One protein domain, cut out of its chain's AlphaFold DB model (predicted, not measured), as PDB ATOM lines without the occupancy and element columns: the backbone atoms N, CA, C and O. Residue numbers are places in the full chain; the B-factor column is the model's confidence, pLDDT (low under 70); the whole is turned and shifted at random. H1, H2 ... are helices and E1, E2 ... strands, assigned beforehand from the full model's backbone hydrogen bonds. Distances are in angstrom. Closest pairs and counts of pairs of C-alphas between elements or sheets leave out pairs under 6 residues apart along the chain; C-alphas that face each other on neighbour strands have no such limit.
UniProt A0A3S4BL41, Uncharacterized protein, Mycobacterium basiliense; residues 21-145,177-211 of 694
ATOM      1  N   ALA A  21     145.814  62.738 140.800       96.81
ATOM      2  CA  ALA A  21     145.491  61.448 140.197       96.81
ATOM      3  C   ALA A  21     145.586  60.284 141.195       96.81
ATOM      4  O   ALA A  21     144.655  59.484 141.286       96.81
ATOM      5  N   ALA A  22     146.672  60.203 141.972       97.12
ATOM      6  CA  ALA A  22     146.854  59.138 142.960       97.12
ATOM      7  C   ALA A  22     145.825  59.229 144.098       97.12
ATOM      8  O   ALA A  22     145.264  58.212 144.505       97.12
ATOM      9  N   THR A  23     145.531  60.444 144.571       96.56
ATOM     10  CA  THR A  23     144.549  60.690 145.639       96.56
ATOM     11  C   THR A  23     143.144  60.288 145.203       96.56
ATOM     12  O   THR A  23     142.451  59.573 145.926       96.56
ATOM     13  N   TRP A  24     142.730  60.695 143.998       96.75
ATOM     14  CA  TRP A  24     141.422  60.330 143.462       96.75
ATOM     15  C   TRP A  24     141.279  58.829 143.224       96.75
ATOM     16  O   TRP A  24     140.248  58.253 143.576       96.75
ATOM     17  N   LEU A  25     142.313  58.187 142.672       96.56
ATOM     18  CA  LEU A  25     142.311  56.746 142.433       96.56
ATOM     19  C   LEU A  25     142.196  55.963 143.743       96.56
ATOM     20  O   LEU A  25     141.388  55.041 143.829       96.56
ATOM     21  N   ALA A  26     142.959  56.356 144.767       94.88
ATOM     22  CA  ALA A  26     142.919  55.717 146.079       94.88
ATOM     23  C   ALA A  26     141.551  55.864 146.764       94.88
ATOM     24  O   ALA A  26     141.085  54.927 147.405       94.88
ATOM     25  N   LEU A  27     140.898  57.021 146.616       94.06
ATOM     26  CA  LEU A  27     139.611  57.295 147.252       94.06
ATOM     27  C   LEU A  27     138.428  56.663 146.506       94.06
ATOM     28  O   LEU A  27     137.557  56.057 147.122       94.06
ATOM     29  N   SER A  28     138.362  56.846 145.187       93.62
ATOM     30  CA  SER A  28     137.184  56.506 144.378       93.62
ATOM     31  C   SER A  28     137.286  55.149 143.675       93.62
ATOM     32  O   SER A  28     136.284  54.653 143.157       93.62
ATOM     33  N   GLY A  29     138.489  54.569 143.601       92.94
ATOM     34  CA  GLY A  29     138.782  53.401 142.769       92.94
ATOM     35  C   GLY A  29     138.739  53.686 141.261       92.94
ATOM     36  O   GLY A  29     138.748  52.746 140.468       92.94
ATOM     37  N   ARG A  30     138.658  54.959 140.846       93.50
ATOM     38  CA  ARG A  30     138.539  55.388 139.444       93.50
ATOM     39  C   ARG A  30     139.692  56.328 139.066       93.50
ATOM     40  O   ARG A  30     140.105  57.137 139.897       93.50
ATOM     41  N   PRO A  31     140.222  56.260 137.834       96.38
ATOM     42  CA  PRO A  31     141.201  57.234 137.359       96.38
ATOM     43  C   PRO A  31     140.555  58.610 137.108       96.38
ATOM     44  O   PRO A  31     139.333  58.748 137.066       96.38
ATOM     45  N   ILE A  32     141.394  59.637 136.938       97.25
ATOM     46  CA  ILE A  32     140.971  60.946 136.423       97.25
ATOM     47  C   ILE A  32     140.958  60.863 134.892       97.25
ATOM     48  O   ILE A  32     142.011  60.941 134.256       97.25
ATOM     49  N   ASP A  33     139.775  60.687 134.310       96.00
ATOM     50  CA  ASP A  33     139.549  60.603 132.866       96.00
ATOM     51  C   ASP A  33     138.254  61.319 132.444       96.00
ATOM     52  O   ASP A  33     137.498  61.835 133.273       96.00
ATOM     53  N   ASP A  34     138.000  61.371 131.136       95.12
ATOM     54  CA  ASP A  34     136.869  62.118 130.576       95.12
ATOM     55  C   ASP A  34     135.505  61.509 130.950       95.12
ATOM     56  O   ASP A  34     134.482  62.177 130.798       95.12
ATOM     57  N   ALA A  35     135.458  60.300 131.530       93.88
ATOM     58  CA  ALA A  35     134.211  59.740 132.047       93.88
ATOM     59  C   ALA A  35     133.647  60.583 133.203       93.88
ATOM     60  O   ALA A  35     132.440  60.554 133.447       93.88
ATOM     61  N   LEU A  36     134.481  61.363 133.906       95.06
ATOM     62  CA  LEU A  36     134.038  62.325 134.924       95.06
ATOM     63  C   LEU A  36     133.227  63.489 134.333       95.06
ATOM     64  O   LEU A  36     132.395  64.062 135.033       95.06
ATOM     65  N   LEU A  37     133.400  63.800 133.043       94.62
ATOM     66  CA  LEU A  37     132.619  64.835 132.360       94.62
ATOM     67  C   LEU A  37     131.192  64.381 132.022       94.62
ATOM     68  O   LEU A  37     130.323  65.207 131.751       94.62
ATOM     69  N   GLU A  38     130.920  63.075 132.049       93.56
ATOM     70  CA  GLU A  38     129.597  62.533 131.729       93.56
ATOM     71  C   GLU A  38     128.543  62.789 132.814       93.56
ATOM     72  O   GLU A  38     127.347  62.656 132.548       93.56
ATOM     73  N   TRP A  39     128.975  63.097 134.041       95.69
ATOM     74  CA  TRP A  39     128.090  63.265 135.187       95.69
ATOM     75  C   TRP A  39     128.643  64.319 136.162       95.69
ATOM     76  O   TRP A  39     129.573  64.014 136.910       95.69
ATOM     77  N   PRO A  40     128.082  65.544 136.186       97.31
ATOM     78  CA  PRO A  40     128.622  66.660 136.961       97.31
ATOM     79  C   PRO A  40     128.860  66.378 138.452       97.31
ATOM     80  O   PRO A  40     129.917  66.773 138.946       97.31
ATOM     81  N   PRO A  41     127.985  65.642 139.172       97.88
ATOM     82  CA  PRO A  41     128.252  65.261 140.557       97.88
ATOM     83  C   PRO A  41     129.554  64.466 140.755       97.88
ATOM     84  O   PRO A  41     130.189  64.599 141.797       97.88
ATOM     85  N   ASP A  42     130.007  63.679 139.771       97.56
ATOM     86  CA  ASP A  42     131.285  62.959 139.878       97.56
ATOM     87  C   ASP A  42     132.478  63.928 139.835       97.56
ATOM     88  O   ASP A  42     133.431  63.776 140.602       97.56
ATOM     89  N   LEU A  43     132.429  64.941 138.961       98.06
ATOM     90  CA  LEU A  43     133.462  65.978 138.913       98.06
ATOM     91  C   LEU A  43     133.403  66.880 140.150       98.06
ATOM     92  O   LEU A  43     134.446  67.266 140.678       98.06
ATOM     93  N   PHE A  44     132.202  67.186 140.648       98.50
ATOM     94  CA  PHE A  44     132.035  67.907 141.906       98.50
ATOM     95  C   PHE A  44     132.734  67.160 143.052       98.50
ATOM     96  O   PHE A  44     133.545  67.754 143.759       98.50
ATOM     97  N   ALA A  45     132.525  65.842 143.158       98.00
ATOM     98  CA  ALA A  45     133.218  64.993 144.127       98.00
ATOM     99  C   ALA A  45     134.748  65.054 143.998       98.00
ATOM    100  O   ALA A  45     135.439  65.216 145.002       98.00
ATOM    101  N   LEU A  46     135.284  64.947 142.776       98.12
ATOM    102  CA  LEU A  46     136.726  65.059 142.539       98.12
ATOM    103  C   LEU A  46     137.260  66.418 142.996       98.12
ATOM    104  O   LEU A  46     138.224  66.482 143.758       98.12
ATOM    105  N   THR A  47     136.652  67.502 142.517       98.44
ATOM    106  CA  THR A  47     137.140  68.855 142.795       98.44
ATOM    107  C   THR A  47     137.073  69.185 144.284       98.44
ATOM    108  O   THR A  47     138.055  69.690 144.818       98.44
ATOM    109  N   ASP A  48     135.988  68.823 144.972       97.81
ATOM    110  CA  ASP A  48     135.840  69.017 146.419       97.81
ATOM    111  C   ASP A  48     136.920  68.263 147.212       97.81
ATOM    112  O   ASP A  48     137.602  68.851 148.048       97.81
ATOM    113  N   VAL A  49     137.177  66.993 146.873       96.50
ATOM    114  CA  VAL A  49     138.226  66.188 147.517       96.50
ATOM    115  C   VAL A  49     139.599  66.837 147.341       96.50
ATOM    116  O   VAL A  49     140.329  67.006 148.319       96.50
ATOM    117  N   ILE A  50     139.967  67.224 146.116       97.81
ATOM    118  CA  ILE A  50     141.278  67.838 145.870       97.81
ATOM    119  C   ILE A  50     141.381  69.203 146.564       97.81
ATOM    120  O   ILE A  50     142.414  69.498 147.172       97.81
ATOM    121  N   LEU A  51     140.320  70.015 146.552       97.56
ATOM    122  CA  LEU A  51     140.273  71.286 147.278       97.56
ATOM    123  C   LEU A  51     140.396  71.086 148.793       97.56
ATOM    124  O   LEU A  51     141.110  71.847 149.441       97.56
ATOM    125  N   GLY A  52     139.770  70.052 149.357       95.88
ATOM    126  CA  GLY A  52     139.871  69.714 150.776       95.88
ATOM    127  C   GLY A  52     141.274  69.272 151.189       95.88
ATOM    128  O   GLY A  52     141.750  69.652 152.256       95.88
ATOM    129  N   HIS A  53     141.972  68.522 150.332       95.50
ATOM    130  CA  HIS A  53     143.346  68.085 150.596       95.50
ATOM    131  C   HIS A  53     144.392  69.195 150.413       95.50
ATOM    132  O   HIS A  53     145.394  69.207 151.123       95.50
ATOM    133  N   THR A  54     144.185  70.112 149.466       96.56
ATOM    134  CA  THR A  54     145.180  71.145 149.104       96.56
ATOM    135  C   THR A  54     144.909  72.512 149.713       96.56
ATOM    136  O   THR A  54     145.794  73.363 149.743       96.56
ATOM    137  N   GLN A  55     143.677  72.751 150.163       96.00
ATOM    138  CA  GLN A  55     143.190  74.046 150.630       96.00
ATOM    139  C   GLN A  55     143.304  75.177 149.596       96.00
ATOM    140  O   GLN A  55     143.280  76.351 149.962       96.00
ATOM    141  N   VAL A  56     143.377  74.856 148.297       96.00
ATOM    142  CA  VAL A  56     143.452  75.845 147.200       96.00
ATOM    143  C   VAL A  56     142.284  76.838 147.219       96.00
ATOM    144  O   VAL A  56     142.447  77.976 146.788       96.00
ATOM    145  N   TYR A  57     141.138  76.468 147.801       95.25
ATOM    146  CA  TYR A  57     140.005  77.377 148.014       95.25
ATOM    147  C   TYR A  57     140.385  78.664 148.772       95.25
ATOM    148  O   TYR A  57     139.766  79.703 148.551       95.25
ATOM    149  N   ARG A  58     141.446  78.656 149.597       95.25
ATOM    150  CA  ARG A  58     141.943  79.864 150.283       95.25
ATOM    151  C   ARG A  58     142.425  80.952 149.322       95.25
ATOM    152  O   ARG A  58     142.394  82.129 149.672       95.25
ATOM    153  N   PHE A  59     142.851  80.579 148.115       95.31
ATOM    154  CA  PHE A  59     143.343  81.528 147.120       95.31
ATOM    155  C   PHE A  59     142.247  82.407 146.522       95.31
ATOM    156  O   PHE A  59     142.566  83.426 145.929       95.31
ATOM    157  N   VAL A  60     140.970  82.085 146.738       94.44
ATOM    158  CA  VAL A  60     139.875  83.022 146.454       94.44
ATOM    159  C   VAL A  60     139.954  84.267 147.342       94.44
ATOM    160  O   VAL A  60     139.632  85.361 146.891       94.44
ATOM    161  N   PHE A  61     140.407  84.116 148.589       92.44
ATOM    162  CA  PHE A  61     140.555  85.227 149.535       92.44
ATOM    163  C   PHE A  61     141.952  85.847 149.513       92.44
ATOM    164  O   PHE A  61     142.120  87.024 149.824       92.44
ATOM    165  N   SER A  62     142.977  85.047 149.223       92.94
ATOM    166  CA  SER A  62     144.376  85.484 149.247       92.94
ATOM    167  C   SER A  62     145.172  84.799 148.135       92.94
ATOM    168  O   SER A  62     145.898  83.841 148.417       92.94
ATOM    169  N   PRO A  63     145.006  85.233 146.871       92.06
ATOM    170  CA  PRO A  63     145.759  84.685 145.747       92.06
ATOM    171  C   PRO A  63     147.283  84.867 145.931       92.06
ATOM    172  O   PRO A  63     147.707  85.845 146.549       92.06
ATOM    173  N   PRO A  64     148.127  83.946 145.428       89.81
ATOM    174  CA  PRO A  64     149.581  84.049 145.551       89.81
ATOM    175  C   PRO A  64     150.196  85.032 144.535       89.81
ATOM    176  O   PRO A  64     149.916  84.958 143.341       89.81
ATOM    177  N   GLY A  65     151.114  85.894 144.983       87.31
ATOM    178  CA  GLY A  65     151.789  86.867 144.110       87.31
ATOM    179  C   GLY A  65     150.849  87.978 143.627       87.31
ATOM    180  O   GLY A  65     149.989  88.419 144.382       87.31
ATOM    181  N   ASP A  66     151.005  88.409 142.372       86.75
ATOM    182  CA  ASP A  66     150.223  89.507 141.769       86.75
ATOM    183  C   ASP A  66     148.990  89.021 140.977       86.75
ATOM    184  O   ASP A  66     148.416  89.756 140.169       86.75
ATOM    185  N   VAL A  67     148.587  87.759 141.160       92.06
ATOM    186  CA  VAL A  67     147.396  87.201 140.501       92.06
ATOM    187  C   VAL A  67     146.118  87.611 141.233       92.06
ATOM    188  O   VAL A  67     146.138  87.988 142.403       92.06
ATOM    189  N   THR A  68     144.978  87.538 140.548       91.81
ATOM    190  CA  THR A  68     143.684  87.969 141.095       91.81
ATOM    191  C   THR A  68     142.609  86.905 140.909       91.81
ATOM    192  O   THR A  68     142.655  86.105 139.975       91.81
ATOM    193  N   TRP A  69     141.638  86.902 141.823       93.44
ATOM    194  CA  TRP A  69     140.409  86.119 141.735       93.44
ATOM    195  C   TRP A  69     139.197  87.066 141.785       93.44
ATOM    196  O   TRP A  69     139.224  87.999 142.594       93.44
ATOM    197  N   PRO A  70     138.121  86.847 141.001       94.94
ATOM    198  CA  PRO A  70     137.941  85.829 139.954       94.94
ATOM    199  C   PRO A  70     138.919  85.975 138.775       94.94
ATOM    200  O   PRO A  70     139.528  87.033 138.614       94.94
ATOM    201  N   PRO A  71     139.091  84.940 137.935       93.06
ATOM    202  CA  PRO A  71     140.081  84.975 136.868       93.06
ATOM    203  C   PRO A  71     139.713  85.963 135.753       93.06
ATOM    204  O   PRO A  71     138.702  85.797 135.072       93.06
ATOM    205  N   GLY A  72     140.594  86.930 135.483       90.75
ATOM    206  CA  GLY A  72     140.375  87.959 134.455       90.75
ATOM    207  C   GLY A  72     140.256  87.440 133.014       90.75
ATOM    208  O   GLY A  72     139.738  88.147 132.153       90.75
ATOM    209  N   ARG A  73     140.689  86.198 132.737       93.38
ATOM    210  CA  ARG A  73     140.559  85.562 131.409       93.38
ATOM    211  C   ARG A  73     139.110  85.219 131.043       93.38
ATOM    212  O   ARG A  73     138.808  85.063 129.864       93.38
ATOM    213  N   VAL A  74     138.235  85.060 132.040       93.31
ATOM    214  CA  VAL A  74     136.827  84.701 131.842       93.31
ATOM    215  C   VAL A  74     135.982  85.946 132.081       93.31
ATOM    216  O   VAL A  74     135.761  86.356 133.221       93.31
ATOM    217  N   ALA A  75     135.501  86.551 130.996       93.06
ATOM    218  CA  ALA A  75     134.587  87.683 131.080       93.06
ATOM    219  C   ALA A  75     133.325  87.289 131.863       93.06
ATOM    220  O   ALA A  75     132.755  86.225 131.623       93.06
ATOM    221  N   ASN A  76     132.904  88.140 132.806       94.75
ATOM    222  CA  ASN A  76     131.767  87.888 133.696       94.75
ATOM    223  C   ASN A  76     131.794  86.478 134.312       94.75
ATOM    224  O   ASN A  76     130.799  85.759 134.249       94.75
ATOM    225  N   TRP A  77     132.929  86.077 134.901       96.94
ATOM    226  CA  TRP A  77     133.176  84.713 135.392       96.94
ATOM    227  C   TRP A  77     131.971  84.054 136.085       96.94
ATOM    228  O   TRP A  77     131.627  82.926 135.751       96.94
ATOM    229  N   ALA A  78     131.275  84.758 136.985       96.25
ATOM    230  CA  ALA A  78     130.113  84.208 137.687       96.25
ATOM    231  C   ALA A  78     128.945  83.831 136.751       96.25
ATOM    232  O   ALA A  78     128.314  82.791 136.934       96.25
ATOM    233  N   GLU A  79     128.661  84.657 135.742       95.75
ATOM    234  CA  GLU A  79     127.631  84.390 134.735       95.75
ATOM    235  C   GLU A  79     128.064  83.263 133.793       95.75
ATOM    236  O   GLU A  79     127.277  82.355 133.523       95.75
ATOM    237  N   ALA A  80     129.329  83.276 133.362       96.81
ATOM    238  CA  ALA A  80     129.906  82.232 132.520       96.81
ATOM    239  C   ALA A  80     129.871  80.856 133.208       96.81
ATOM    240  O   ALA A  80     129.509  79.863 132.580       96.81
ATOM    241  N   VAL A  81     130.175  80.799 134.509       97.19
ATOM    242  CA  VAL A  81     130.093  79.582 135.328       97.19
ATOM    243  C   VAL A  81     128.655  79.079 135.446       97.19
ATOM    244  O   VAL A  81     128.396  77.901 135.200       97.19
ATOM    245  N   ALA A  82     127.706  79.966 135.761       94.50
ATOM    246  CA  ALA A  82     126.296  79.601 135.858       94.50
ATOM    247  C   ALA A  82     125.737  79.110 134.512       94.50
ATOM    248  O   ALA A  82     124.983  78.137 134.463       94.50
ATOM    249  N   GLN A  83     126.123  79.752 133.405       94.50
ATOM    250  CA  GLN A  83     125.727  79.336 132.061       94.50
ATOM    251  C   GLN A  83     126.344  77.986 131.682       94.50
ATOM    252  O   GLN A  83     125.616  77.094 131.254       94.50
ATOM    253  N   ALA A  84     127.643  77.790 131.927       95.94
ATOM    254  CA  ALA A  84     128.317  76.520 131.679       95.94
ATOM    255  C   ALA A  84     127.688  75.367 132.478       95.94
ATOM    256  O   ALA A  84     127.496  74.284 131.928       95.94
ATOM    257  N   GLY A  85     127.297  75.597 133.737       95.19
ATOM    258  CA  GLY A  85     126.584  74.605 134.549       95.19
ATOM    259  C   GLY A  85     125.218  74.229 133.960       95.19
ATOM    260  O   GLY A  85     124.896  73.044 133.830       95.19
ATOM    261  N   ARG A  86     124.434  75.226 133.516       91.88
ATOM    262  CA  ARG A  86     123.147  74.998 132.833       91.88
ATOM    263  C   ARG A  86     123.323  74.213 131.536       91.88
ATOM    264  O   ARG A  86     122.643  73.201 131.347       91.88
ATOM    265  N   ASP A  87     124.253  74.628 130.683       92.62
ATOM    266  CA  ASP A  87     124.523  73.968 129.404       92.62
ATOM    267  C   ASP A  87     125.026  72.538 129.603       92.62
ATOM    268  O   ASP A  87     124.612  71.628 128.882       92.62
ATOM    269  N   TRP A  88     125.844  72.307 130.632       93.88
ATOM    270  CA  TRP A  88     126.315  70.970 130.964       93.88
ATOM    271  C   TRP A  88     125.168  70.063 131.425       93.88
ATOM    272  O   TRP A  88     125.038  68.943 130.932       93.88
ATOM    273  N   SER A  89     124.264  70.558 132.278       91.06
ATOM    274  CA  SER A  89     123.070  69.805 132.698       91.06
ATOM    275  C   SER A  89     122.158  69.427 131.513       91.06
ATOM    276  O   SER A  89     121.619  68.319 131.446       91.06
ATOM    277  N   SER A  90     122.032  70.328 130.533       88.19
ATOM    278  CA  SER A  90     121.296  70.105 129.284       88.19
ATOM    279  C   SER A  90     121.969  69.053 128.396       88.19
ATOM    280  O   SER A  90     121.308  68.153 127.858       88.19
ATOM    281  N   TRP A  91     123.298  69.123 128.294       89.38
ATOM    282  CA  TRP A  91     124.119  68.174 127.552       89.38
ATOM    283  C   TRP A  91     123.987  66.749 128.101       89.38
ATOM    284  O   TRP A  91     123.736  65.829 127.325       89.38
ATOM    285  N   VAL A  92     124.048  66.552 129.424       86.19
ATOM    286  CA  VAL A  92     123.896  65.216 130.040       86.19
ATOM    287  C   VAL A  92     122.519  64.610 129.745       86.19
ATOM    288  O   VAL A  92     122.399  63.406 129.503       86.19
ATOM    289  N   GLY A  93     121.468  65.439 129.754       75.06
ATOM    290  CA  GLY A  93     120.092  64.996 129.528       75.06
ATOM    291  C   GLY A  93     119.808  64.540 128.093       75.06
ATOM    292  O   GLY A  93     119.047  63.593 127.907       75.06
ATOM    293  N   SER A  94     120.424  65.184 127.096       72.12
ATOM    294  CA  SER A  94     120.115  64.990 125.667       72.12
ATOM    295  C   SER A  94     121.227  64.318 124.851       72.12
ATOM    296  O   SER A  94     120.949  63.775 123.786       72.12
ATOM    297  N   ARG A  95     122.481  64.360 125.326       69.50
ATOM    298  CA  ARG A  95     123.710  63.873 124.662       69.50
ATOM    299  C   ARG A  95     123.905  64.333 123.205       69.50
ATOM    300  O   ARG A  95     124.670  63.720 122.468       69.50
ATOM    301  N   GLY A  96     123.237  65.410 122.780       58.41
ATOM    302  CA  GLY A  96     123.222  65.856 121.378       58.41
ATOM    303  C   GLY A  96     124.226  66.957 121.007       58.41
ATOM    304  O   GLY A  96     124.406  67.228 119.824       58.41
ATOM    305  N   ARG A  97     124.862  67.620 121.984       65.12
ATOM    306  CA  ARG A  97     125.828  68.725 121.773       65.12
ATOM    307  C   ARG A  97     127.243  68.323 122.221       65.12
ATOM    308  O   ARG A  97     127.424  67.233 122.750       65.12
ATOM    309  N   ALA A  98     128.241  69.181 122.016       80.88
ATOM    310  CA  ALA A  98     129.554  69.035 122.653       80.88
ATOM    311  C   ALA A  98     129.488  69.434 124.141       80.88
ATOM    312  O   ALA A  98     128.573  70.155 124.548       80.88
ATOM    313  N   VAL A  99     130.451  68.966 124.943       88.38
ATOM    314  CA  VAL A  99     130.660  69.461 126.318       88.38
ATOM    315  C   VAL A  99     130.893  70.979 126.258       88.38
ATOM    316  O   VAL A  99     131.590  71.415 125.342       88.38
ATOM    317  N   PRO A 100     130.341  71.792 127.184       93.81
ATOM    318  CA  PRO A 100     130.522  73.242 127.139       93.81
ATOM    319  C   PRO A 100     131.998  73.650 127.099       93.81
ATOM    320  O   PRO A 100     132.806  73.121 127.864       93.81
ATOM    321  N   ASP A 101     132.336  74.626 126.252       95.06
ATOM    322  CA  ASP A 101     133.725  75.020 125.982       95.06
ATOM    323  C   ASP A 101     134.501  75.366 127.252       95.06
ATOM    324  O   ASP A 101     135.637  74.926 127.423       95.06
ATOM    325  N   LEU A 102     133.879  76.101 128.181       97.12
ATOM    326  CA  LEU A 102     134.511  76.451 129.451       97.12
ATOM    327  C   LEU A 102     134.828  75.199 130.287       97.12
ATOM    328  O   LEU A 102     135.923  75.090 130.825       97.12
ATOM    329  N   VAL A 103     133.923  74.215 130.345       97.50
ATOM    330  CA  VAL A 103     134.180  72.942 131.045       97.50
ATOM    331  C   VAL A 103     135.354  72.214 130.396       97.50
ATOM    332  O   VAL A 103     136.269  71.796 131.098       97.50
ATOM    333  N   ALA A 104     135.365  72.103 129.065       96.69
ATOM    334  CA  ALA A 104     136.424  71.413 128.332       96.69
ATOM    335  C   ALA A 104     137.800  72.086 128.505       96.69
ATOM    336  O   ALA A 104     138.798  71.403 128.743       96.69
ATOM    337  N   GLN A 105     137.857  73.419 128.436       97.31
ATOM    338  CA  GLN A 105     139.087  74.200 128.600       97.31
ATOM    339  C   GLN A 105     139.661  74.082 130.014       97.31
ATOM    340  O   GLN A 105     140.858  73.843 130.183       97.31
ATOM    341  N   GLU A 106     138.818  74.239 131.037       98.31
ATOM    342  CA  GLU A 106     139.261  74.124 132.426       98.31
ATOM    343  C   GLU A 106     139.636  72.679 132.779       98.31
ATOM    344  O   GLU A 106     140.629  72.447 133.469       98.31
ATOM    345  N   TRP A 107     138.919  71.695 132.236       98.19
ATOM    346  CA  TRP A 107     139.256  70.282 132.392       98.19
ATOM    347  C   TRP A 107     140.623  69.931 131.806       98.19
ATOM    348  O   TRP A 107     141.425  69.275 132.474       98.19
ATOM    349  N   ALA A 108     140.926  70.406 130.595       97.69
ATOM    350  CA  ALA A 108     142.228  70.195 129.968       97.69
ATOM    351  C   ALA A 108     143.368  70.789 130.814       97.69
ATOM    352  O   ALA A 108     144.358  70.105 131.079       97.69
ATOM    353  N   ALA A 109     143.191  72.019 131.311       97.25
ATOM    354  CA  ALA A 109     144.178  72.692 132.155       97.25
ATOM    355  C   ALA A 109     144.404  71.984 133.503       97.25
ATOM    356  O   ALA A 109     145.538  71.898 133.980       97.25
ATOM    357  N   PHE A 110     143.346  71.445 134.117       97.69
ATOM    358  CA  PHE A 110     143.469  70.622 135.320       97.69
ATOM    359  C   PHE A 110     144.207  69.303 135.034       97.69
ATOM    360  O   PHE A 110     145.119  68.926 135.774       97.69
ATOM    361  N   ARG A 111     143.848  68.609 133.944       96.62
ATOM    362  CA  ARG A 111     144.430  67.307 133.580       96.62
ATOM    363  C   ARG A 111     145.917  67.373 133.256       96.62
ATOM    364  O   ARG A 111     146.637  66.452 133.636       96.62
ATOM    365  N   GLU A 112     146.367  68.437 132.595       96.25
ATOM    366  CA  GLU A 112     147.777  68.649 132.231       96.25
ATOM    367  C   GLU A 112     148.717  68.496 133.439       96.25
ATOM    368  O   GLU A 112     149.803  67.934 133.328       96.25
ATOM    369  N   HIS A 113     148.253  68.912 134.622       94.44
ATOM    370  CA  HIS A 113     149.032  68.922 135.855       94.44
ATOM    371  C   HIS A 113     148.486  67.963 136.928       94.44
ATOM    372  O   HIS A 113     148.877  68.050 138.090       94.44
ATOM    373  N   ALA A 114     147.629  66.996 136.579       94.62
ATOM    374  CA  ALA A 114     147.020  66.076 137.553       94.62
ATOM    375  C   ALA A 114     148.034  65.176 138.297       94.62
ATOM    376  O   ALA A 114     147.728  64.650 139.371       94.62
ATOM    377  N   GLN A 115     149.240  65.013 137.740       95.75
ATOM    378  CA  GLN A 115     150.370  64.304 138.355       95.75
ATOM    379  C   GLN A 115     151.289  65.216 139.185       95.75
ATOM    380  O   GLN A 115     152.288  64.751 139.725       95.75
ATOM    381  N   MET A 116     150.974  66.508 139.307       94.88
ATOM    382  CA  MET A 116     151.694  67.403 140.207       94.88
ATOM    383  C   MET A 116     151.473  66.965 141.668       94.88
ATOM    384  O   MET A 116     150.333  66.650 142.038       94.88
ATOM    385  N   PRO A 117     152.524  66.968 142.512       96.56
ATOM    386  CA  PRO A 117     152.378  66.775 143.951       96.56
ATOM    387  C   PRO A 117     151.377  67.766 144.554       96.56
ATOM    388  O   PRO A 117     151.419  68.963 144.260       96.56
ATOM    389  N   LEU A 118     150.489  67.282 145.426       96.25
ATOM    390  CA  LEU A 118     149.461  68.107 146.064       96.25
ATOM    391  C   LEU A 118     150.054  69.270 146.876       96.25
ATOM    392  O   LEU A 118     149.431  70.322 146.952       96.25
ATOM    393  N   GLU A 119     151.260  69.112 147.427       95.94
ATOM    394  CA  GLU A 119     152.000  70.176 148.126       95.94
ATOM    395  C   GLU A 119     152.293  71.380 147.213       95.94
ATOM    396  O   GLU A 119     152.039  72.524 147.581       95.94
ATOM    397  N   HIS A 120     152.720  71.136 145.973       95.06
ATOM    398  CA  HIS A 120     152.996  72.194 145.002       95.06
ATOM    399  C   HIS A 120     151.715  72.905 144.557       95.06
ATOM    400  O   HIS A 120     151.722  74.117 144.324       95.06
ATOM    401  N   LEU A 121     150.611  72.158 144.458       94.44
ATOM    402  CA  LEU A 121     149.291  72.721 144.190       94.44
ATOM    403  C   LEU A 121     148.808  73.576 145.374       94.44
ATOM    404  O   LEU A 121     148.347  74.697 145.170       94.44
ATOM    405  N   ALA A 122     148.997  73.103 146.610       95.44
ATOM    406  CA  ALA A 122     148.680  73.836 147.835       95.44
ATOM    407  C   ALA A 122     149.496  75.131 147.981       95.44
ATOM    408  O   ALA A 122     148.994  76.106 148.533       95.44
ATOM    409  N   GLU A 123     150.726  75.169 147.466       94.50
ATOM    410  CA  GLU A 123     151.578  76.365 147.395       94.50
ATOM    411  C   GLU A 123     151.219  77.313 146.238       94.50
ATOM    412  O   GLU A 123     151.726  78.431 146.182       94.50
ATOM    413  N   GLY A 124     150.339  76.900 145.321       93.12
ATOM    414  CA  GLY A 124     149.933  77.714 144.177       93.12
ATOM    415  C   GLY A 124     150.978  77.803 143.062       93.12
ATOM    416  O   GLY A 124     150.927  78.732 142.260       93.12
ATOM    417  N   ARG A 125     151.913  76.841 142.970       93.06
ATOM    418  CA  ARG A 125     152.989  76.849 141.954       93.06
ATOM    419  C   ARG A 125     152.476  76.783 140.513       93.06
ATOM    420  O   ARG A 125     153.148  77.265 139.609       93.06
ATOM    421  N   SER A 126     151.294  76.202 140.300       93.50
ATOM    422  CA  SER A 126     150.565  76.270 139.029       93.50
ATOM    423  C   SER A 126     149.251  77.012 139.227       93.50
ATOM    424  O   SER A 126     148.201  76.413 139.462       93.50
ATOM    425  N   TRP A 127     149.305  78.343 139.122       94.75
ATOM    426  CA  TRP A 127     148.118  79.187 139.258       94.75
ATOM    427  C   TRP A 127     147.012  78.796 138.269       94.75
ATOM    428  O   TRP A 127     145.852  78.676 138.656       94.75
ATOM    429  N   ARG A 128     147.373  78.482 137.018       95.00
ATOM    430  CA  ARG A 128     146.417  78.040 135.992       95.00
ATOM    431  C   ARG A 128     145.649  76.783 136.415       95.00
ATOM    432  O   ARG A 128     144.453  76.698 136.136       95.00
ATOM    433  N   MET A 129     146.310  75.835 137.085       95.62
ATOM    434  CA  MET A 129     145.664  74.633 137.618       95.62
ATOM    435  C   MET A 129     144.746  74.967 138.801       95.62
ATOM    436  O   MET A 129     143.635  74.444 138.859       95.62
ATOM    437  N   CYS A 130     145.161  75.859 139.711       96.81
ATOM    438  CA  CYS A 130     144.307  76.339 140.805       96.81
ATOM    439  C   CYS A 130     143.025  76.995 140.273       96.81
ATOM    440  O   CYS A 130     141.926  76.663 140.717       96.81
ATOM    441  N   GLU A 131     143.157  77.885 139.286       96.44
ATOM    442  CA  GLU A 131     142.022  78.548 138.645       96.44
ATOM    443  C   GLU A 131     141.082  77.551 137.963       96.44
ATOM    444  O   GLU A 131     139.863  77.703 138.065       96.44
ATOM    445  N   ALA A 132     141.639  76.542 137.282       97.88
ATOM    446  CA  ALA A 132     140.860  75.470 136.668       97.88
ATOM    447  C   ALA A 132     140.076  74.684 137.711       97.88
ATOM    448  O   ALA A 132     138.870  74.517 137.570       97.88
ATOM    449  N   LEU A 133     140.741  74.250 138.781       98.00
ATOM    450  CA  LEU A 133     140.127  73.465 139.844       98.00
ATOM    451  C   LEU A 133     138.954  74.213 140.499       98.00
ATOM    452  O   LEU A 133     137.874  73.644 140.650       98.00
ATOM    453  N   LEU A 134     139.141  75.494 140.834       98.00
ATOM    454  CA  LEU A 134     138.097  76.333 141.434       98.00
ATOM    455  C   LEU A 134     136.949  76.622 140.458       98.00
ATOM    456  O   LEU A 134     135.782  76.581 140.845       98.00
ATOM    457  N   THR A 135     137.263  76.876 139.185       98.38
ATOM    458  CA  THR A 135     136.242  77.132 138.156       98.38
ATOM    459  C   THR A 135     135.426  75.871 137.863       98.38
ATOM    460  O   THR A 135     134.203  75.944 137.809       98.38
ATOM    461  N   LEU A 136     136.066  74.702 137.748       98.62
ATOM    462  CA  LEU A 136     135.380  73.417 137.577       98.62
ATOM    463  C   LEU A 136     134.493  73.079 138.775       98.62
ATOM    464  O   LEU A 136     133.376  72.614 138.567       98.62
ATOM    465  N   HIS A 137     134.954  73.335 140.006       98.62
ATOM    466  CA  HIS A 137     134.143  73.130 141.207       98.62
ATOM    467  C   HIS A 137     132.862  73.973 141.164       98.62
ATOM    468  O   HIS A 137     131.767  73.445 141.351       98.62
ATOM    469  N   ALA A 138     132.989  75.261 140.835       98.31
ATOM    470  CA  ALA A 138     131.851  76.166 140.735       98.31
ATOM    471  C   ALA A 138     130.889  75.773 139.595       98.31
ATOM    472  O   ALA A 138     129.676  75.787 139.790       98.31
ATOM    473  N   ILE A 139     131.402  75.361 138.426       98.50
ATOM    474  CA  ILE A 139     130.562  74.890 137.310       98.50
ATOM    475  C   ILE A 139     129.839  73.586 137.672       98.50
ATOM    476  O   ILE A 139     128.653  73.439 137.374       98.50
ATOM    477  N   ALA A 140     130.531  72.642 138.314       98.38
ATOM    478  CA  ALA A 140     129.942  71.375 138.733       98.38
ATOM    479  C   ALA A 140     128.865  71.575 139.815       98.38
ATOM    480  O   ALA A 140     127.828  70.916 139.759       98.38
ATOM    481  N   ASP A 141     129.064  72.517 140.742       97.94
ATOM    482  CA  ASP A 141     128.045  72.940 141.710       97.94
ATOM    483  C   ASP A 141     126.815  73.544 141.013       97.94
ATOM    484  O   ASP A 141     125.696  73.102 141.264       97.94
ATOM    485  N   GLU A 142     126.991  74.488 140.079       96.19
ATOM    486  CA  GLU A 142     125.877  75.056 139.293       96.19
ATOM    487  C   GLU A 142     125.136  73.981 138.477       96.19
ATOM    488  O   GLU A 142     123.909  74.004 138.369       96.19
ATOM    489  N   ALA A 143     125.849  72.981 137.953       96.00
ATOM    490  CA  ALA A 143     125.245  71.833 137.278       96.00
ATOM    491  C   ALA A 143     124.502  70.878 138.237       96.00
ATOM    492  O   ALA A 143     123.738  70.029 137.775       96.00
ATOM    493  N   CYS A 144     124.693  70.994 139.556       96.25
ATOM    494  CA  CYS A 144     123.922  70.260 140.565       96.25
ATOM    495  C   CYS A 144     122.623  70.975 140.974       96.25
ATOM    496  O   CYS A 144     121.801  70.400 141.698       96.25
ATOM    497  N   ALA A 145     122.401  72.206 140.505       93.00
ATOM    498  CA  ALA A 145     121.204  72.968 140.823       93.00
ATOM    499  C   ALA A 145     119.930  72.208 140.398       93.00
ATOM    500  O   ALA A 145     119.789  71.738 139.266       93.00
ATOM    501  N   ARG A 177     127.828  58.832 140.817       95.00
ATOM    502  CA  ARG A 177     127.942  57.432 140.358       95.00
ATOM    503  C   ARG A 177     129.022  56.650 141.112       95.00
ATOM    504  O   ARG A 177     129.279  55.482 140.820       95.00
ATOM    505  N   ILE A 178     129.718  57.313 142.030       93.31
ATOM    506  CA  ILE A 178     130.723  56.712 142.906       93.31
ATOM    507  C   ILE A 178     129.984  55.966 144.011       93.31
ATOM    508  O   ILE A 178     128.953  56.423 144.498       93.31
ATOM    509  N   HIS A 179     130.499  54.802 144.403       92.06
ATOM    510  CA  HIS A 179     129.846  54.013 145.437       92.06
ATOM    511  C   HIS A 179     129.745  54.825 146.751       92.06
ATOM    512  O   HIS A 179     130.779  55.305 147.225       92.06
ATOM    513  N   PRO A 180     128.561  54.939 147.390       91.56
ATOM    514  CA  PRO A 180     128.357  55.810 148.559       91.56
ATOM    515  C   PRO A 180     129.198  55.465 149.799       91.56
ATOM    516  O   PRO A 180     129.278  56.262 150.728       91.56
ATOM    517  N   HIS A 181     129.815  54.276 149.837       89.94
ATOM    518  CA  HIS A 181     130.782  53.885 150.877       89.94
ATOM    519  C   HIS A 181     132.211  54.375 150.609       89.94
ATOM    520  O   HIS A 181     133.098  54.068 151.395       89.94
ATOM    521  N   LEU A 182     132.449  55.082 149.505       93.12
ATOM    522  CA  LEU A 182     133.732  55.706 149.186       93.12
ATOM    523  C   LEU A 182     133.603  57.223 149.273       93.12
ATOM    524  O   LEU A 182     134.306  57.873 150.041       93.12
ATOM    525  N   VAL A 183     132.663  57.776 148.506       93.62
ATOM    526  CA  VAL A 183     132.352  59.204 148.466       93.62
ATOM    527  C   VAL A 183     130.868  59.357 148.199       93.62
ATOM    528  O   VAL A 183     130.318  58.677 147.331       93.62
ATOM    529  N   ARG A 184     130.226  60.271 148.920       95.12
ATOM    530  CA  ARG A 184     128.828  60.623 148.713       95.12
ATOM    531  C   ARG A 184     128.719  62.092 148.353       95.12
ATOM    532  O   ARG A 184     129.179  62.942 149.104       95.12
ATOM    533  N   VAL A 185     128.065  62.387 147.238       97.56
ATOM    534  CA  VAL A 185     127.572  63.736 146.934       97.56
ATOM    535  C   VAL A 185     126.125  63.828 147.381       97.56
ATOM    536  O   VAL A 185     125.330  62.955 147.029       97.56
ATOM    537  N   LEU A 186     125.793  64.855 148.153       97.38
ATOM    538  CA  LEU A 186     124.457  65.118 148.676       97.38
ATOM    539  C   LEU A 186     123.958  66.482 148.211       97.38
ATOM    540  O   LEU A 186     124.776  67.367 147.946       97.38
ATOM    541  N   PRO A 187     122.632  66.685 148.144       95.81
ATOM    542  CA  PRO A 187     122.083  68.019 148.015       95.81
ATOM    543  C   PRO A 187     122.526  68.925 149.154       95.81
ATOM    544  O   PRO A 187     122.529  68.529 150.319       95.81
ATOM    545  N   LYS A 188     122.800  70.178 148.812       94.62
ATOM    546  CA  LYS A 188     122.946  71.259 149.772       94.62
ATOM    547  C   LYS A 188     121.687  72.114 149.766       94.62
ATOM    548  O   LYS A 188     121.323  72.724 148.760       94.62
ATOM    549  N   VAL A 189     120.995  72.112 150.896       92.25
ATOM    550  CA  VAL A 189     119.725  72.816 151.081       92.25
ATOM    551  C   VAL A 189     119.995  74.250 151.513       92.25
ATOM    552  O   VAL A 189     119.410  75.178 150.958       92.25
ATOM    553  N   ARG A 190     120.948  74.447 152.431       88.00
ATOM    554  CA  ARG A 190     121.316  75.768 152.950       88.00
ATOM    555  C   ARG A 190     122.814  76.017 152.939       88.00
ATOM    556  O   ARG A 190     123.634  75.106 152.943       88.00
ATOM    557  N   THR A 191     123.163  77.297 152.971       87.62
ATOM    558  CA  THR A 191     124.543  77.773 153.088       87.62
ATOM    559  C   THR A 191     124.654  78.723 154.272       87.62
ATOM    560  O   THR A 191     123.799  79.600 154.431       87.62
ATOM    561  N   SER A 192     125.731  78.607 155.046       78.12
ATOM    562  CA  SER A 192     126.023  79.561 156.115       78.12
ATOM    563  C   SER A 192     126.208  80.981 155.569       78.12
ATOM    564  O   SER A 192     126.885  81.163 154.554       78.12
ATOM    565  N   PRO A 193     125.677  82.014 156.245       69.06
ATOM    566  CA  PRO A 193     125.894  83.398 155.847       69.06
ATOM    567  C   PRO A 193     127.324  83.898 156.106       69.06
ATOM    568  O   PRO A 193     127.707  84.912 155.527       69.06
ATOM    569  N   LYS A 194     128.092  83.233 156.982       71.31
ATOM    570  CA  LYS A 194     129.407  83.699 157.469       71.31
ATOM    571  C   LYS A 194     130.542  82.689 157.253       71.31
ATOM    572  O   LYS A 194     131.637  82.884 157.775       71.31
ATOM    573  N   GLY A 195     130.286  81.601 156.532       70.25
ATOM    574  CA  GLY A 195     131.257  80.526 156.352       70.25
ATOM    575  C   GLY A 195     132.410  80.902 155.413       70.25
ATOM    576  O   GLY A 195     132.202  81.497 154.358       70.25
ATOM    577  N   THR A 196     133.630  80.517 155.793       79.56
ATOM    578  CA  THR A 196     134.843  80.575 154.949       79.56
ATOM    579  C   THR A 196     135.482  79.199 154.735       79.56
ATOM    580  O   THR A 196     136.531  79.081 154.103       79.56
ATOM    581  N   SER A 197     134.855  78.141 155.259       86.44
ATOM    582  CA  SER A 197     135.263  76.751 155.036       86.44
ATOM    583  C   SER A 197     134.983  76.316 153.595       86.44
ATOM    584  O   SER A 197     134.194  76.955 152.898       86.44
ATOM    585  N   LEU A 198     135.571  75.194 153.159       90.44
ATOM    586  CA  LEU A 198     135.336  74.622 151.825       90.44
ATOM    587  C   LEU A 198     133.842  74.478 151.495       90.44
ATOM    588  O   LEU A 198     133.420  74.835 150.403       90.44
ATOM    589  N   GLY A 199     133.014  74.072 152.463       88.94
ATOM    590  CA  GLY A 199     131.565  73.970 152.265       88.94
ATOM    591  C   GLY A 199     130.889  75.293 151.876       88.94
ATOM    592  O   GLY A 199     129.758  75.278 151.407       88.94
ATOM    593  N   SER A 200     131.551  76.436 152.040       91.62
ATOM    594  CA  SER A 200     131.045  77.749 151.620       91.62
ATOM    595  C   SER A 200     131.328  78.049 150.142       91.62
ATOM    596  O   SER A 200     130.927  79.098 149.652       91.62
ATOM    597  N   PHE A 201     132.008  77.158 149.414       93.88
ATOM    598  CA  PHE A 201     132.317  77.290 147.983       93.88
ATOM    599  C   PHE A 201     131.308  76.568 147.075       93.88
ATOM    600  O   PHE A 201     131.431  76.630 145.854       93.88
ATOM    601  N   SER A 202     130.266  75.971 147.659       94.50
ATOM    602  CA  SER A 202     129.162  75.326 146.948       94.50
ATOM    603  C   SER A 202     127.791  75.742 147.497       94.50
ATOM    604  O   SER A 202     127.656  76.137 148.660       94.50
ATOM    605  N   ARG A 203     126.753  75.661 146.656       92.19
ATOM    606  CA  ARG A 203     125.360  76.047 146.978       92.19
ATOM    607  C   ARG A 203     124.390  74.894 146.899       92.19
ATOM    608  O   ARG A 203     123.392  74.905 147.614       92.19
ATOM    609  N   TYR A 204     124.650  73.965 145.988       95.31
ATOM    610  CA  TYR A 204     123.684  72.969 145.543       95.31
ATOM    611  C   TYR A 204     124.113  71.552 145.891       95.31
ATOM    612  O   TYR A 204     123.252  70.684 146.042       95.31
ATOM    613  N   ALA A 205     125.415  71.325 146.064       96.69
ATOM    614  CA  ALA A 205     125.953  70.035 146.458       96.69
ATOM    615  C   ALA A 205     126.984  70.145 147.587       96.69
ATOM    616  O   ALA A 205     127.641  71.169 147.777       96.69
ATOM    617  N   CYS A 206     127.135  69.068 148.347       96.25
ATOM    618  CA  CYS A 206     128.216  68.869 149.306       96.25
ATOM    619  C   CYS A 206     128.742  67.434 149.204       96.25
ATOM    620  O   CYS A 206     128.052  66.540 148.707       96.25
ATOM    621  N   VAL A 207     129.979  67.222 149.647       95.94
ATOM    622  CA  VAL A 207     130.642  65.918 149.613       95.94
ATOM    623  C   VAL A 207     130.865  65.415 151.027       95.94
ATOM    624  O   VAL A 207     131.340  66.138 151.898       95.94
ATOM    625  N   HIS A 208     130.550  64.141 151.233       92.81
ATOM    626  CA  HIS A 208     130.786  63.432 152.475       92.81
ATOM    627  C   HIS A 208     131.601  62.177 152.259       92.81
ATOM    628  O   HIS A 208     131.400  61.413 151.309       92.81
ATOM    629  N   ARG A 209     132.503  61.961 153.212       82.44
ATOM    630  CA  ARG A 209     133.210  60.701 153.374       82.44
ATOM    631  C   ARG A 209     132.306  59.670 154.065       82.44
ATOM    632  O   ARG A 209     131.267  60.026 154.623       82.44
ATOM    633  N   PRO A 210     132.669  58.384 153.998       76.00
ATOM    634  CA  PRO A 210     131.908  57.319 154.639       76.00
ATOM    635  C   PRO A 210     131.938  57.493 156.162       76.00
ATOM    636  O   PRO A 210     132.969  57.870 156.706       76.00
ATOM    637  N   GLY A 211     130.834  57.181 156.842       82.94
ATOM    638  CA  GLY A 211     130.748  57.264 158.309       82.94
ATOM    639  C   GLY A 211     129.311  57.179 158.825       82.94
ATOM    640  O   GLY A 211     129.003  56.406 159.730       82.94
TER     641      GLY A 211
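AT A GLANCE: This is residues 21 to 145 and 177 to 211 of the 694 residues of an uncharacterized protein of Mycobacterium basiliense (UniProt A0A3S4BL41). A small two-stranded sheet, E1 and E2, packs on one side of a compact cluster of crossed helices; it covers H3, which crosses H8, and these two helices make the core. H5 and H6 pack on H8, while the short helices H1, H2, H7 and H9 meet H3 and the short helix H4 meets H8. The printed part has 160 residues with nine named helices and two named strands, in the order H1 to H8, E1, H9, E2; the sheet is antiparallel and the class is mostly helix. The whole is compact and rounded, with a radius of gyration of the C-alphas of 14.8 A and spans of 42 by 37 by 35 A.

IN THESE COORDINATES: E1 is residues 184 to 187, 10.0 A long, and E2 is residues 205 to 208, 10.2 A long, ending at C-alpha 208 at (130.786, 63.432, 152.475). H3, residues 40 to 54, measures 21.0 A, and H8, residues 127 to 142, 22.6 A. H5, residues 77 to 94, measures 25.6 A and begins at C-alpha 77 at (133.176, 84.713, 135.392); H6, residues 101 to 112, measures 16.6 A. The short helices are H1, residues 21 to 28, beginning at C-alpha 21 at (145.491, 61.448, 140.197), H2, residues 34 to 38, H4, residues 56 to 60, H7, residues 118 to 122, and H9, residues 198 to 201.

HOW THE PARTS SIT: E1 and E2 are antiparallel at 147 degrees, with N 184 and O 208 2.9 A apart and N 208 and O 184 2.8 A apart, within hydrogen-bond range. The closest C-alphas of H3 and E2, those of Ala 45 and Val 207, are 6.1 A apart. H3 is the hub, touching five helices. It touches H8 at a steep tilt of 43 degrees, opposite ways, closest at C-alphas 44 and 140, 5.1 A. With residues 46 to 50 alone it touches H1, closest at C-alphas 46 and 24, 6.7 A. With residues 53 to 54 alone it touches H7, C-alphas 54 and 122 being closest at 4.6 A. H3 only just touches H9, with 3 pairs of C-alphas within 8 A, and H2, only at the corner, also with 3 pairs. H8 touches H6 at a steep tilt of 46 degrees, opposite ways, closest at C-alphas 132 and 106, 4.7 A. H8 touches H5, by residues 135 to 142 of H8 and 81 to 86 of H5 alone, closest at C-alphas 142 and 85, 4.8 A. H4 only just touches H8, with 3 pairs of C-alphas within 8 A. H3 and H6 are apart. In H1, H3, H5, H6, H7 and H8 every O i to N i+4 pair is within hydrogen-bond range; H2 and H4 each have 0 of 1, but 2 of 2 O i to N i+3 pairs, and H9 is too short for an i+4 pair.

THE WHOLE: The two C-alphas farthest apart, those of Gly 65 and Ser 94, are 42.7 A apart. Residues 146 to 176 are not printed, and C-alphas 145 and 177 are 16.9 A apart across the cut. The link from H4 to H5, residues 61 to 76, is long. The mean pLDDT of the printed part is 93.0, and residues 95 to 97 and residue 193 are under 70.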